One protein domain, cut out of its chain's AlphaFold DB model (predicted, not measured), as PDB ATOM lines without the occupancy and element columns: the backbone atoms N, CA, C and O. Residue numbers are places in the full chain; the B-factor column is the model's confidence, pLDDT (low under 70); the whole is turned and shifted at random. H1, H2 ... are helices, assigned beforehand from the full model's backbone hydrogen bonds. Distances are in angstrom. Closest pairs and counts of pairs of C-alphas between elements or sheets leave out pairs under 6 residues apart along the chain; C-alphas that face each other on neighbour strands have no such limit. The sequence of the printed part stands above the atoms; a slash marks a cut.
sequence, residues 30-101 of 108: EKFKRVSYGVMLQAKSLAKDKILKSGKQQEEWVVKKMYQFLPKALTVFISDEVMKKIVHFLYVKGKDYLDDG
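What this domain is: This is residues 30 to 101 of the 108 residues of an uncharacterized protein of Hathewaya histolytica (UniProt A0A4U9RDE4). The longest helix, H4, crosses one side of a helical hairpin, H1 and H2, whose two helices run opposite ways and are splayed by 40 degrees; the last residues of H4, with Gly 101, stick out past the hairpin. The tiny helix H3 sits beyond the last residues of H2, in the turn that leads to H4. The printed part has 72 residues, with four named helices in the order H1, H2, H3, H4 and no named strand, and its class is all helix. It is compact, with a radius of gyration of the C-alphas of 12.3 A and spans of 34 by 30 by 18 A.

Where its parts are: H4, residues 80 to 100, is 30.4 A long and ends at C-alpha 100 (-51.120, 21.577, -38.617). H1, residues 30 to 48, is 27.5 A long and begins at C-alpha 30 (-42.357, 3.347, -33.396). H2, residues 55 to 69, is 21.3 A long. H3 is residues 72 to 75.

How they stand to each other: H4 touches H2 with residues 80 to 88 alone; the closest C-alphas, of Val 63 and Lys 84, are 6.0 A apart. Their steep tilt of 69 degrees, opposite ways, is only just short of about perpendicular. H4 touches H1 with residues 87 to 94 alone, about perpendicular at 83 degrees, closest at the C-alphas of Ser 36 and Val 87, 7.2 A. H1 and H2 touch as a hairpin, at a steep tilt of 40 degrees, closest at the C-alphas of Ala 43 and Gln 58, 5.3 A. H3 is close to H2 but not clearly touching, with the C-alphas of Tyr 67 and Thr 75 7.0 A apart, and is apart from H1 and H4. Every O i to N i+4 pair is within hydrogen-bond range in H1 and H4, and 10 of 11 in H2; H3 is too short for such a pair.

The domain as a whole: The two C-alphas farthest apart, of Ala 73 and Asp 100, are 36.5 A apart. The printed part has no cut and no long link. Residues 95 to 101 stand free; residues 100 to 101 have pLDDT under 70, against a mean of 88.0 for the printed part.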
ATOM      1  N   GLU A  30     -40.949   2.980 -33.611       88.38
ATOM      2  CA  GLU A  30     -42.357   3.347 -33.396       88.38
ATOM      3  C   GLU A  30     -42.791   3.209 -31.931       88.38
ATOM      4  O   GLU A  30     -43.577   4.013 -31.418       88.38
ATOM      5  N   LYS A  31     -42.293   2.192 -31.219       89.06
ATOM      6  CA  LYS A  31     -42.515   2.068 -29.769       89.06
ATOM      7  C   LYS A  31     -41.828   3.203 -29.015       89.06
ATOM      8  O   LYS A  31     -42.469   3.841 -28.181       89.06
ATOM      9  N   PHE A  32     -40.572   3.487 -29.347       89.12
ATOM     10  CA  PHE A  32     -39.779   4.537 -28.721       89.12
ATOM     11  C   PHE A  32     -40.466   5.899 -28.841       89.12
ATOM     12  O   PHE A  32     -40.693   6.544 -27.822       89.12
ATOM     13  N   LYS A  33     -40.905   6.286 -30.047       90.38
ATOM     14  CA  LYS A  33     -41.657   7.532 -30.277       90.38
ATOM     15  C   LYS A  33     -42.895   7.639 -29.389       90.38
ATOM     16  O   LYS A  33     -43.091   8.656 -28.731       90.38
ATOM     17  N   ARG A  34     -43.718   6.584 -29.334       90.69
ATOM     18  CA  ARG A  34     -44.936   6.564 -28.502       90.69
ATOM     19  C   ARG A  34     -44.622   6.771 -27.023       90.69
ATOM     20  O   ARG A  34     -45.290   7.565 -26.365       90.69
ATOM     21  N   VAL A  35     -43.587   6.100 -26.519       92.62
ATOM     22  CA  VAL A  35     -43.120   6.281 -25.139       92.62
ATOM     23  C   VAL A  35     -42.622   7.710 -24.928       92.62
ATOM     24  O   VAL A  35     -43.039   8.344 -23.962       92.62
ATOM     25  N   SER A  36     -41.810   8.256 -25.839       92.06
ATOM     26  CA  SER A  36     -41.322   9.638 -25.757       92.06
ATOM     27  C   SER A  36     -42.455  10.647 -25.652       92.06
ATOM     28  O   SER A  36     -42.431  11.480 -24.750       92.06
ATOM     29  N   TYR A  37     -43.476  10.544 -26.504       93.12
ATOM     30  CA  TYR A  37     -44.632  11.438 -26.444       93.12
ATOM     31  C   TYR A  37     -45.392  11.309 -25.121       93.12
ATOM     32  O   TYR A  37     -45.720  12.320 -24.502       93.12
ATOM     33  N   GLY A  38     -45.604  10.084 -24.628       92.75
ATOM     34  CA  GLY A  38     -46.229   9.860 -23.322       92.75
ATOM     35  C   GLY A  38     -45.433  10.475 -22.163       92.75
ATOM     36  O   GLY A  38     -46.008  11.109 -21.280       92.75
ATOM     37  N   VAL A  39     -44.106  10.344 -22.181       94.06
ATOM     38  CA  VAL A  39     -43.209  10.932 -21.172       94.06
ATOM     39  C   VAL A  39     -43.193  12.463 -21.275       94.06
ATOM     40  O   VAL A  39     -43.218  13.142 -20.251       94.06
ATOM     41  N   MET A  40     -43.229  13.033 -22.481       92.75
ATOM     42  CA  MET A  40     -43.346  14.485 -22.680       92.75
ATOM     43  C   MET A  40     -44.665  15.040 -22.133       92.75
ATOM     44  O   MET A  40     -44.667  16.091 -21.492       92.75
ATOM     45  N   LEU A  41     -45.784  14.337 -22.332       91.62
ATOM     46  CA  LEU A  41     -47.074  14.724 -21.751       91.62
ATOM     47  C   LEU A  41     -47.042  14.680 -20.218       91.62
ATOM     48  O   LEU A  41     -47.539  15.601 -19.570       91.62
ATOM     49  N   GLN A  42     -46.398  13.668 -19.630       92.50
ATOM     50  CA  GLN A  42     -46.176  13.613 -18.181       92.50
ATOM     51  C   GLN A  42     -45.331  14.793 -17.694       92.50
ATOM     52  O   GLN A  42     -45.684  15.421 -16.698       92.50
ATOM     53  N   ALA A  43     -44.263  15.152 -18.410       91.88
ATOM     54  CA  ALA A  43     -43.444  16.314 -18.074       91.88
ATOM     55  C   ALA A  43     -44.255  17.621 -18.114       91.88
ATOM     56  O   ALA A  43     -44.134  18.444 -17.204       91.88
ATOM     57  N   LYS A  44     -45.148  17.788 -19.101       87.69
ATOM     58  CA  LYS A  44     -46.087  18.922 -19.147       87.69
ATOM     59  C   LYS A  44     -47.063  18.924 -17.966       87.69
ATOM     60  O   LYS A  44     -47.317  19.987 -17.404       87.69
ATOM     61  N   SER A  45     -47.582  17.764 -17.557       89.19
ATOM     62  CA  SER A  45     -48.439  17.653 -16.365       89.19
ATOM     63  C   SER A  45     -47.691  18.077 -15.100       89.19
ATOM     64  O   SER A  45     -48.162  18.939 -14.368       89.19
ATOM     65  N   LEU A  46     -46.477  17.562 -14.891       88.69
ATOM     66  CA  LEU A  46     -45.633  17.930 -13.749       88.69
ATOM     67  C   LEU A  46     -45.277  19.424 -13.743       88.69
ATOM     68  O   LEU A  46     -45.116  20.029 -12.684       88.69
ATOM     69  N   ALA A  47     -45.155  20.042 -14.918       87.81
ATOM     70  CA  ALA A  47     -44.962  21.482 -15.020       87.81
ATOM     71  C   ALA A  47     -46.213  22.277 -14.626       87.81
ATOM     72  O   ALA A  47     -46.103  23.281 -13.921       87.81
ATOM     73  N   LYS A  48     -47.406  21.810 -15.017       82.38
ATOM     74  CA  LYS A  48     -48.691  22.387 -14.586       82.38
ATOM     75  C   LYS A  48     -48.851  22.328 -13.065       82.38
ATOM     76  O   LYS A  48     -49.291  23.304 -12.461       82.38
ATOM     77  N   ASP A  49     -48.391  21.242 -12.454       84.94
ATOM     78  CA  ASP A  49     -48.383  21.047 -10.999       84.94
ATOM     79  C   ASP A  49     -47.262  21.836 -10.288       84.94
ATOM     80  O   ASP A  49     -47.036  21.674  -9.090       84.94
ATOM     81  N   LYS A  50     -46.546  22.712 -11.014       82.25
ATOM     82  CA  LYS A  50     -45.420  23.541 -10.540       82.25
ATOM     83  C   LYS A  50     -44.231  22.740  -9.984       82.25
ATOM     84  O   LYS A  50     -43.361  23.315  -9.325       82.25
ATOM     85  N   ILE A  51     -44.156  21.439 -10.283       79.62
ATOM     86  CA  ILE A  51     -43.038  20.556  -9.912       79.62
ATOM     87  C   ILE A  51     -41.840  20.829 -10.829       79.62
ATOM     88  O   ILE A  51     -40.713  20.961 -10.355       79.62
ATOM     89  N   LEU A  52     -42.084  20.967 -12.137       83.62
ATOM     90  CA  LEU A  52     -41.072  21.354 -13.127       83.62
ATOM     91  C   LEU A  52     -41.256  22.828 -13.500       83.62
ATOM     92  O   LEU A  52     -42.309  23.228 -13.986       83.62
ATOM     93  N   LYS A  53     -40.231  23.652 -13.267       80.88
ATOM     94  CA  LYS A  53     -40.355  25.120 -13.320       80.88
ATOM     95  C   LYS A  53     -39.975  25.731 -14.668       80.88
ATOM     96  O   LYS A  53     -40.292  26.889 -14.914       80.88
ATOM     97  N   SER A  54     -39.294  24.986 -15.540       86.75
ATOM     98  CA  SER A  54     -38.852  25.480 -16.850       86.75
ATOM     99  C   SER A  54     -38.938  24.411 -17.938       86.75
ATOM    100  O   SER A  54     -38.924  23.213 -17.650       86.75
ATOM    101  N   GLY A  55     -38.992  24.842 -19.204       83.50
ATOM    102  CA  GLY A  55     -38.959  23.933 -20.357       83.50
ATOM    103  C   GLY A  55     -37.688  23.078 -20.397       83.50
ATOM    104  O   GLY A  55     -37.757  21.885 -20.670       83.50
ATOM    105  N   LYS A  56     -36.545  23.648 -19.990       87.50
ATOM    106  CA  LYS A  56     -35.279  22.913 -19.868       87.50
ATOM    107  C   LYS A  56     -35.356  21.794 -18.823       87.50
ATOM    108  O   LYS A  56     -34.907  20.686 -19.082       87.50
ATOM    109  N   GLN A  57     -35.975  22.053 -17.667       88.75
ATOM    110  CA  GLN A  57     -36.178  21.018 -16.645       88.75
ATOM    111  C   GLN A  57     -37.119  19.907 -17.121       88.75
ATOM    112  O   GLN A  57     -36.918  18.746 -16.772       88.75
ATOM    113  N   GLN A  58     -38.132  20.245 -17.921       89.12
ATOM    114  CA  GLN A  58     -39.002  19.247 -18.544       89.12
ATOM    115  C   GLN A  58     -38.219  18.364 -19.512       89.12
ATOM    116  O   GLN A  58     -38.303  17.144 -19.419       89.12
ATOM    117  N   GLU A  59     -37.416  18.959 -20.389       90.12
ATOM    118  CA  GLU A  59     -36.591  18.227 -21.349       90.12
ATOM    119  C   GLU A  59     -35.570  17.313 -20.655       90.12
ATOM    120  O   GLU A  59     -35.495  16.127 -20.972       90.12
ATOM    121  N   GLU A  60     -34.849  17.812 -19.648       92.75
ATOM    122  CA  GLU A  60     -33.905  17.011 -18.855       92.75
ATOM    123  C   GLU A  60     -34.597  15.846 -18.135       92.75
ATOM    124  O   GLU A  60     -34.077  14.726 -18.095       92.75
ATOM    125  N   TRP A  61     -35.799  16.078 -17.599       94.06
ATOM    126  CA  TRP A  61     -36.594  15.026 -16.974       94.06
ATOM    127  C   TRP A  61     -37.018  13.959 -17.990       94.06
ATOM    128  O   TRP A  61     -36.889  12.764 -17.710       94.06
ATOM    129  N   VAL A  62     -37.456  14.373 -19.184       94.19
ATOM    130  CA  VAL A  62     -37.811  13.462 -20.284       94.19
ATOM    131  C   VAL A  62     -36.592  12.647 -20.705       94.19
ATOM    132  O   VAL A  62     -36.689  11.427 -20.757       94.19
ATOM    133  N   VAL A  63     -35.434  13.273 -20.927       93.94
ATOM    134  CA  VAL A  63     -34.177  12.592 -21.295       93.94
ATOM    135  C   VAL A  63     -33.817  11.516 -20.276       93.94
ATOM    136  O   VAL A  63     -33.606  10.357 -20.640       93.94
ATOM    137  N   LYS A  64     -33.835  11.858 -18.983       93.38
ATOM    138  CA  LYS A  64     -33.550  10.901 -17.906       93.38
ATOM    139  C   LYS A  64     -34.527   9.726 -17.911       93.38
ATOM    140  O   LYS A  64     -34.115   8.591 -17.685       93.38
ATOM    141  N   LYS A  65     -35.813   9.979 -18.163       93.38
ATOM    142  CA  LYS A  65     -36.824   8.924 -18.284       93.38
ATOM    143  C   LYS A  65     -36.622   8.074 -19.531       93.38
ATOM    144  O   LYS A  65     -36.691   6.856 -19.423       93.38
ATOM    145  N   MET A  66     -36.294   8.668 -20.673       91.75
ATOM    146  CA  MET A  66     -36.052   7.938 -21.920       91.75
ATOM    147  C   MET A  66     -34.896   6.947 -21.803       91.75
ATOM    148  O   MET A  66     -35.009   5.827 -22.296       91.75
ATOM    149  N   TYR A  67     -33.838   7.293 -21.069       89.75
ATOM    150  CA  TYR A  67     -32.758   6.353 -20.762       89.75
ATOM    151  C   TYR A  67     -33.210   5.110 -19.986       89.75
ATOM    152  O   TYR A  67     -32.615   4.050 -20.153       89.75
ATOM    153  N   GLN A  68     -34.262   5.207 -19.167       89.12
ATOM    154  CA  GLN A  68     -34.810   4.061 -18.426       89.12
ATOM    155  C   GLN A  68     -35.578   3.094 -19.335       89.12
ATOM    156  O   GLN A  68     -35.675   1.910 -19.017       89.12
ATOM    157  N   PHE A  69     -36.113   3.587 -20.454       86.62
ATOM    158  CA  PHE A  69     -36.838   2.787 -21.444       86.62
ATOM    159  C   PHE A  69     -35.942   2.270 -22.573       86.62
ATOM    160  O   PHE A  69     -36.361   1.407 -23.342       86.62
ATOM    161  N   LEU A  70     -34.715   2.782 -22.688       85.06
ATOM    162  CA  LEU A  70     -33.779   2.368 -23.719       85.06
ATOM    163  C   LEU A  70     -33.116   1.026 -23.335       85.06
ATOM    164  O   LEU A  70     -32.625   0.883 -22.212       85.06
ATOM    165  N   PRO A  71     -33.044   0.038 -24.248       82.88
ATOM    166  CA  PRO A  71     -32.315  -1.202 -24.002       82.88
ATOM    167  C   PRO A  71     -30.860  -0.936 -23.599       82.88
ATOM    168  O   PRO A  71     -30.173  -0.151 -24.251       82.88
ATOM    169  N   LYS A  72     -30.352  -1.648 -22.581       82.62
ATOM    170  CA  LYS A  72     -28.976  -1.472 -22.063       82.62
ATOM    171  C   LYS A  72     -27.887  -1.609 -23.134       82.62
ATOM    172  O   LYS A  72     -26.838  -0.986 -23.039       82.62
ATOM    173  N   ALA A  73     -28.132  -2.421 -24.160       81.88
ATOM    174  CA  ALA A  73     -27.215  -2.535 -25.288       81.88
ATOM    175  C   ALA A  73     -27.090  -1.204 -26.051       81.88
ATOM    176  O   ALA A  73     -25.988  -0.803 -26.403       81.88
ATOM    177  N   LEU A  74     -28.201  -0.490 -26.252       81.19
ATOM    178  CA  LEU A  74     -28.238   0.788 -26.965       81.19
ATOM    179  C   LEU A  74     -27.780   1.961 -26.095       81.19
ATOM    180  O   LEU A  74     -27.223   2.916 -26.629       81.19
ATOM    181  N   THR A  75     -27.950   1.895 -24.769       84.56
ATOM    182  CA  THR A  75     -27.507   2.974 -23.864       84.56
ATOM    183  C   THR A  75     -26.002   3.224 -23.945       84.56
ATOM    184  O   THR A  75     -25.573   4.353 -23.747       84.56
ATOM    185  N   VAL A  76     -25.201   2.200 -24.265       86.88
ATOM    186  CA  VAL A  76     -23.739   2.334 -24.418       86.88
ATOM    187  C   VAL A  76     -23.368   3.147 -25.664       86.88
ATOM    188  O   VAL A  76     -22.348   3.831 -25.672       86.88
ATOM    189  N   PHE A  77     -24.205   3.118 -26.702       87.06
ATOM    190  CA  PHE A  77     -23.952   3.814 -27.967       87.06
ATOM    191  C   PHE A  77     -24.564   5.220 -28.025       87.06
ATOM    192  O   PHE A  77     -24.267   5.975 -28.948       87.06
ATOM    193  N   ILE A  78     -25.424   5.587 -27.067       88.00
ATOM    194  CA  ILE A  78     -26.173   6.849 -27.080       88.00
ATOM    195  C   ILE A  78     -25.720   7.740 -25.920       88.00
ATOM    196  O   ILE A  78     -26.122   7.545 -24.770       88.00
ATOM    197  N   SER A  79     -24.924   8.765 -26.235       91.31
ATOM    198  CA  SER A  79     -24.519   9.794 -25.270       91.31
ATOM    199  C   SER A  79     -25.681  10.713 -24.882       91.31
ATOM    200  O   SER A  79     -26.660  10.842 -25.624       91.31
ATOM    201  N   ASP A  80     -25.558  11.380 -23.728       89.75
ATOM    202  CA  ASP A  80     -26.595  12.281 -23.190       89.75
ATOM    203  C   ASP A  80     -26.984  13.379 -24.190       89.75
ATOM    204  O   ASP A  80     -28.160  13.695 -24.364       89.75
ATOM    205  N   GLU A  81     -26.004  13.900 -24.932       90.50
ATOM    206  CA  GLU A  81     -26.231  14.885 -25.989       90.50
ATOM    207  C   GLU A  81     -27.061  14.334 -27.149       90.50
ATOM    208  O   GLU A  81     -27.919  15.034 -27.690       90.50
ATOM    209  N   VAL A  82     -26.828  13.079 -27.539       91.81
ATOM    210  CA  VAL A  82     -27.600  12.426 -28.600       91.81
ATOM    211  C   VAL A  82     -29.030  12.195 -28.127       91.81
ATOM    212  O   VAL A  82     -29.965  12.519 -28.858       91.81
ATOM    213  N   MET A  83     -29.225  11.719 -26.894       93.00
ATOM    214  CA  MET A  83     -30.569  11.545 -26.337       93.00
ATOM    215  C   MET A  83     -31.316  12.878 -26.241       93.00
ATOM    216  O   MET A  83     -32.478  12.947 -26.638       93.00
ATOM    217  N   LYS A  84     -30.651  13.953 -25.799       93.62
ATOM    218  CA  LYS A  84     -31.212  15.314 -25.810       93.62
ATOM    219  C   LYS A  84     -31.660  15.726 -27.205       93.62
ATOM    220  O   LYS A  84     -32.805  16.125 -27.373       93.62
ATOM    221  N   LYS A  85     -30.814  15.552 -28.225       93.62
ATOM    222  CA  LYS A  85     -31.171  15.860 -29.622       93.62
ATOM    223  C   LYS A  85     -32.372  15.051 -30.108       93.62
ATOM    224  O   LYS A  85     -33.248  15.611 -30.758       93.62
ATOM    225  N   ILE A  86     -32.433  13.759 -29.782       91.81
ATOM    226  CA  ILE A  86     -33.562  12.891 -30.146       91.81
ATOM    227  C   ILE A  86     -34.849  13.376 -29.471       91.81
ATOM    228  O   ILE A  86     -35.865  13.542 -30.142       91.81
ATOM    229  N   VAL A  87     -34.811  13.632 -28.162       92.38
ATOM    230  CA  VAL A  87     -35.961  14.132 -27.397       92.38
ATOM    231  C   VAL A  87     -36.421  15.483 -27.940       92.38
ATOM    232  O   VAL A  87     -37.612  15.653 -28.193       92.38
ATOM    233  N   HIS A  88     -35.496  16.407 -28.190       92.81
ATOM    234  CA  HIS A  88     -35.793  17.714 -28.765       92.81
ATOM    235  C   HIS A  88     -36.452  17.597 -30.143       92.81
ATOM    236  O   HIS A  88     -37.497  18.189 -30.397       92.81
ATOM    237  N   PHE A  89     -35.882  16.776 -31.024       91.44
ATOM    238  CA  PHE A  89     -36.425  16.522 -32.355       91.44
ATOM    239  C   PHE A  89     -37.837  15.935 -32.301       91.44
ATOM    240  O   PHE A  89     -38.726  16.381 -33.025       91.44
ATOM    241  N   LEU A  90     -38.064  14.954 -31.425       91.38
ATOM    242  CA  LEU A  90     -39.388  14.373 -31.230       91.38
ATOM    243  C   LEU A  90     -40.366  15.399 -30.661       91.38
ATOM    244  O   LEU A  90     -41.511  15.421 -31.096       91.38
ATOM    245  N   TYR A  91     -39.928  16.275 -29.757       90.56
ATOM    246  CA  TYR A  91     -40.762  17.353 -29.233       90.56
ATOM    247  C   TYR A  91     -41.196  18.323 -30.336       90.56
ATOM    248  O   TYR A  91     -42.386  18.603 -30.457       90.56
ATOM    249  N   VAL A  92     -40.256  18.784 -31.169       89.44
ATOM    250  CA  VAL A  92     -40.546  19.669 -32.309       89.44
ATOM    251  C   VAL A  92     -41.508  18.992 -33.279       89.44
ATOM    252  O   VAL A  92     -42.545  19.566 -33.590       89.44
ATOM    253  N   LYS A  93     -41.244  17.741 -33.673       86.94
ATOM    254  CA  LYS A  93     -42.148  16.985 -34.555       86.94
ATOM    255  C   LYS A  93     -43.525  16.740 -33.958       86.94
ATOM    256  O   LYS A  93     -44.515  16.746 -34.676       86.94
ATOM    257  N   GLY A  94     -43.583  16.462 -32.660       86.19
ATOM    258  CA  GLY A  94     -44.843  16.275 -31.955       86.19
ATOM    259  C   GLY A  94     -45.649  17.565 -31.898       86.19
ATOM    260  O   GLY A  94     -46.865  17.503 -31.990       86.19
ATOM    261  N   LYS A  95     -44.987  18.720 -31.771       84.56
ATOM    262  CA  LYS A  95     -45.645  20.025 -31.831       84.56
ATOM    263  C   LYS A  95     -46.165  20.322 -33.242       84.56
ATOM    264  O   LYS A  95     -47.358  20.529 -33.378       84.56
ATOM    265  N   ASP A  96     -45.302  20.226 -34.253       82.75
ATOM    266  CA  ASP A  96     -45.638  20.422 -35.676       82.75
ATOM    267  C   ASP A  96     -46.883  19.608 -36.067       82.75
ATOM    268  O   ASP A  96     -47.889  20.142 -36.519       82.75
ATOM    269  N   TYR A  97     -46.889  18.318 -35.711       82.19
ATOM    270  CA  TYR A  97     -48.028  17.440 -35.967       82.19
ATOM    271  C   TYR A  97     -49.321  17.850 -35.248       82.19
ATOM    272  O   TYR A  97     -50.409  17.572 -35.749       82.19
ATOM    273  N   LEU A  98     -49.239  18.449 -34.060       81.88
ATOM    274  CA  LEU A  98     -50.422  18.911 -33.330       81.88
ATOM    275  C   LEU A  98     -50.953  20.243 -33.866       81.88
ATOM    276  O   LEU A  98     -52.158  20.467 -33.763       81.88
ATOM    277  N   ASP A  99     -50.083  21.090 -34.413       76.50
ATOM    278  CA  ASP A  99     -50.438  22.425 -34.891       76.50
ATOM    279  C   ASP A  99     -51.135  22.356 -36.265       76.50
ATOM    280  O   ASP A  99     -52.224  22.912 -36.424       76.50
ATOM    281  N   ASP A 100     -50.584  21.618 -37.241       69.88
ATOM    282  CA  ASP A 100     -51.120  21.577 -38.617       69.88
ATOM    283  C   ASP A 100     -51.482  20.167 -39.140       69.88
ATOM    284  O   ASP A 100     -51.961  20.010 -40.271       69.88
ATOM    285  N   GLY A 101     -51.284  19.126 -38.322       69.19
ATOM    286  CA  GLY A 101     -51.524  17.730 -38.705       69.19
ATOM    287  C   GLY A 101     -50.497  17.156 -39.689       69.19
ATOM    288  O   GLY A 101     -50.668  16.026 -40.162       69.19
TER     289      GLY A 101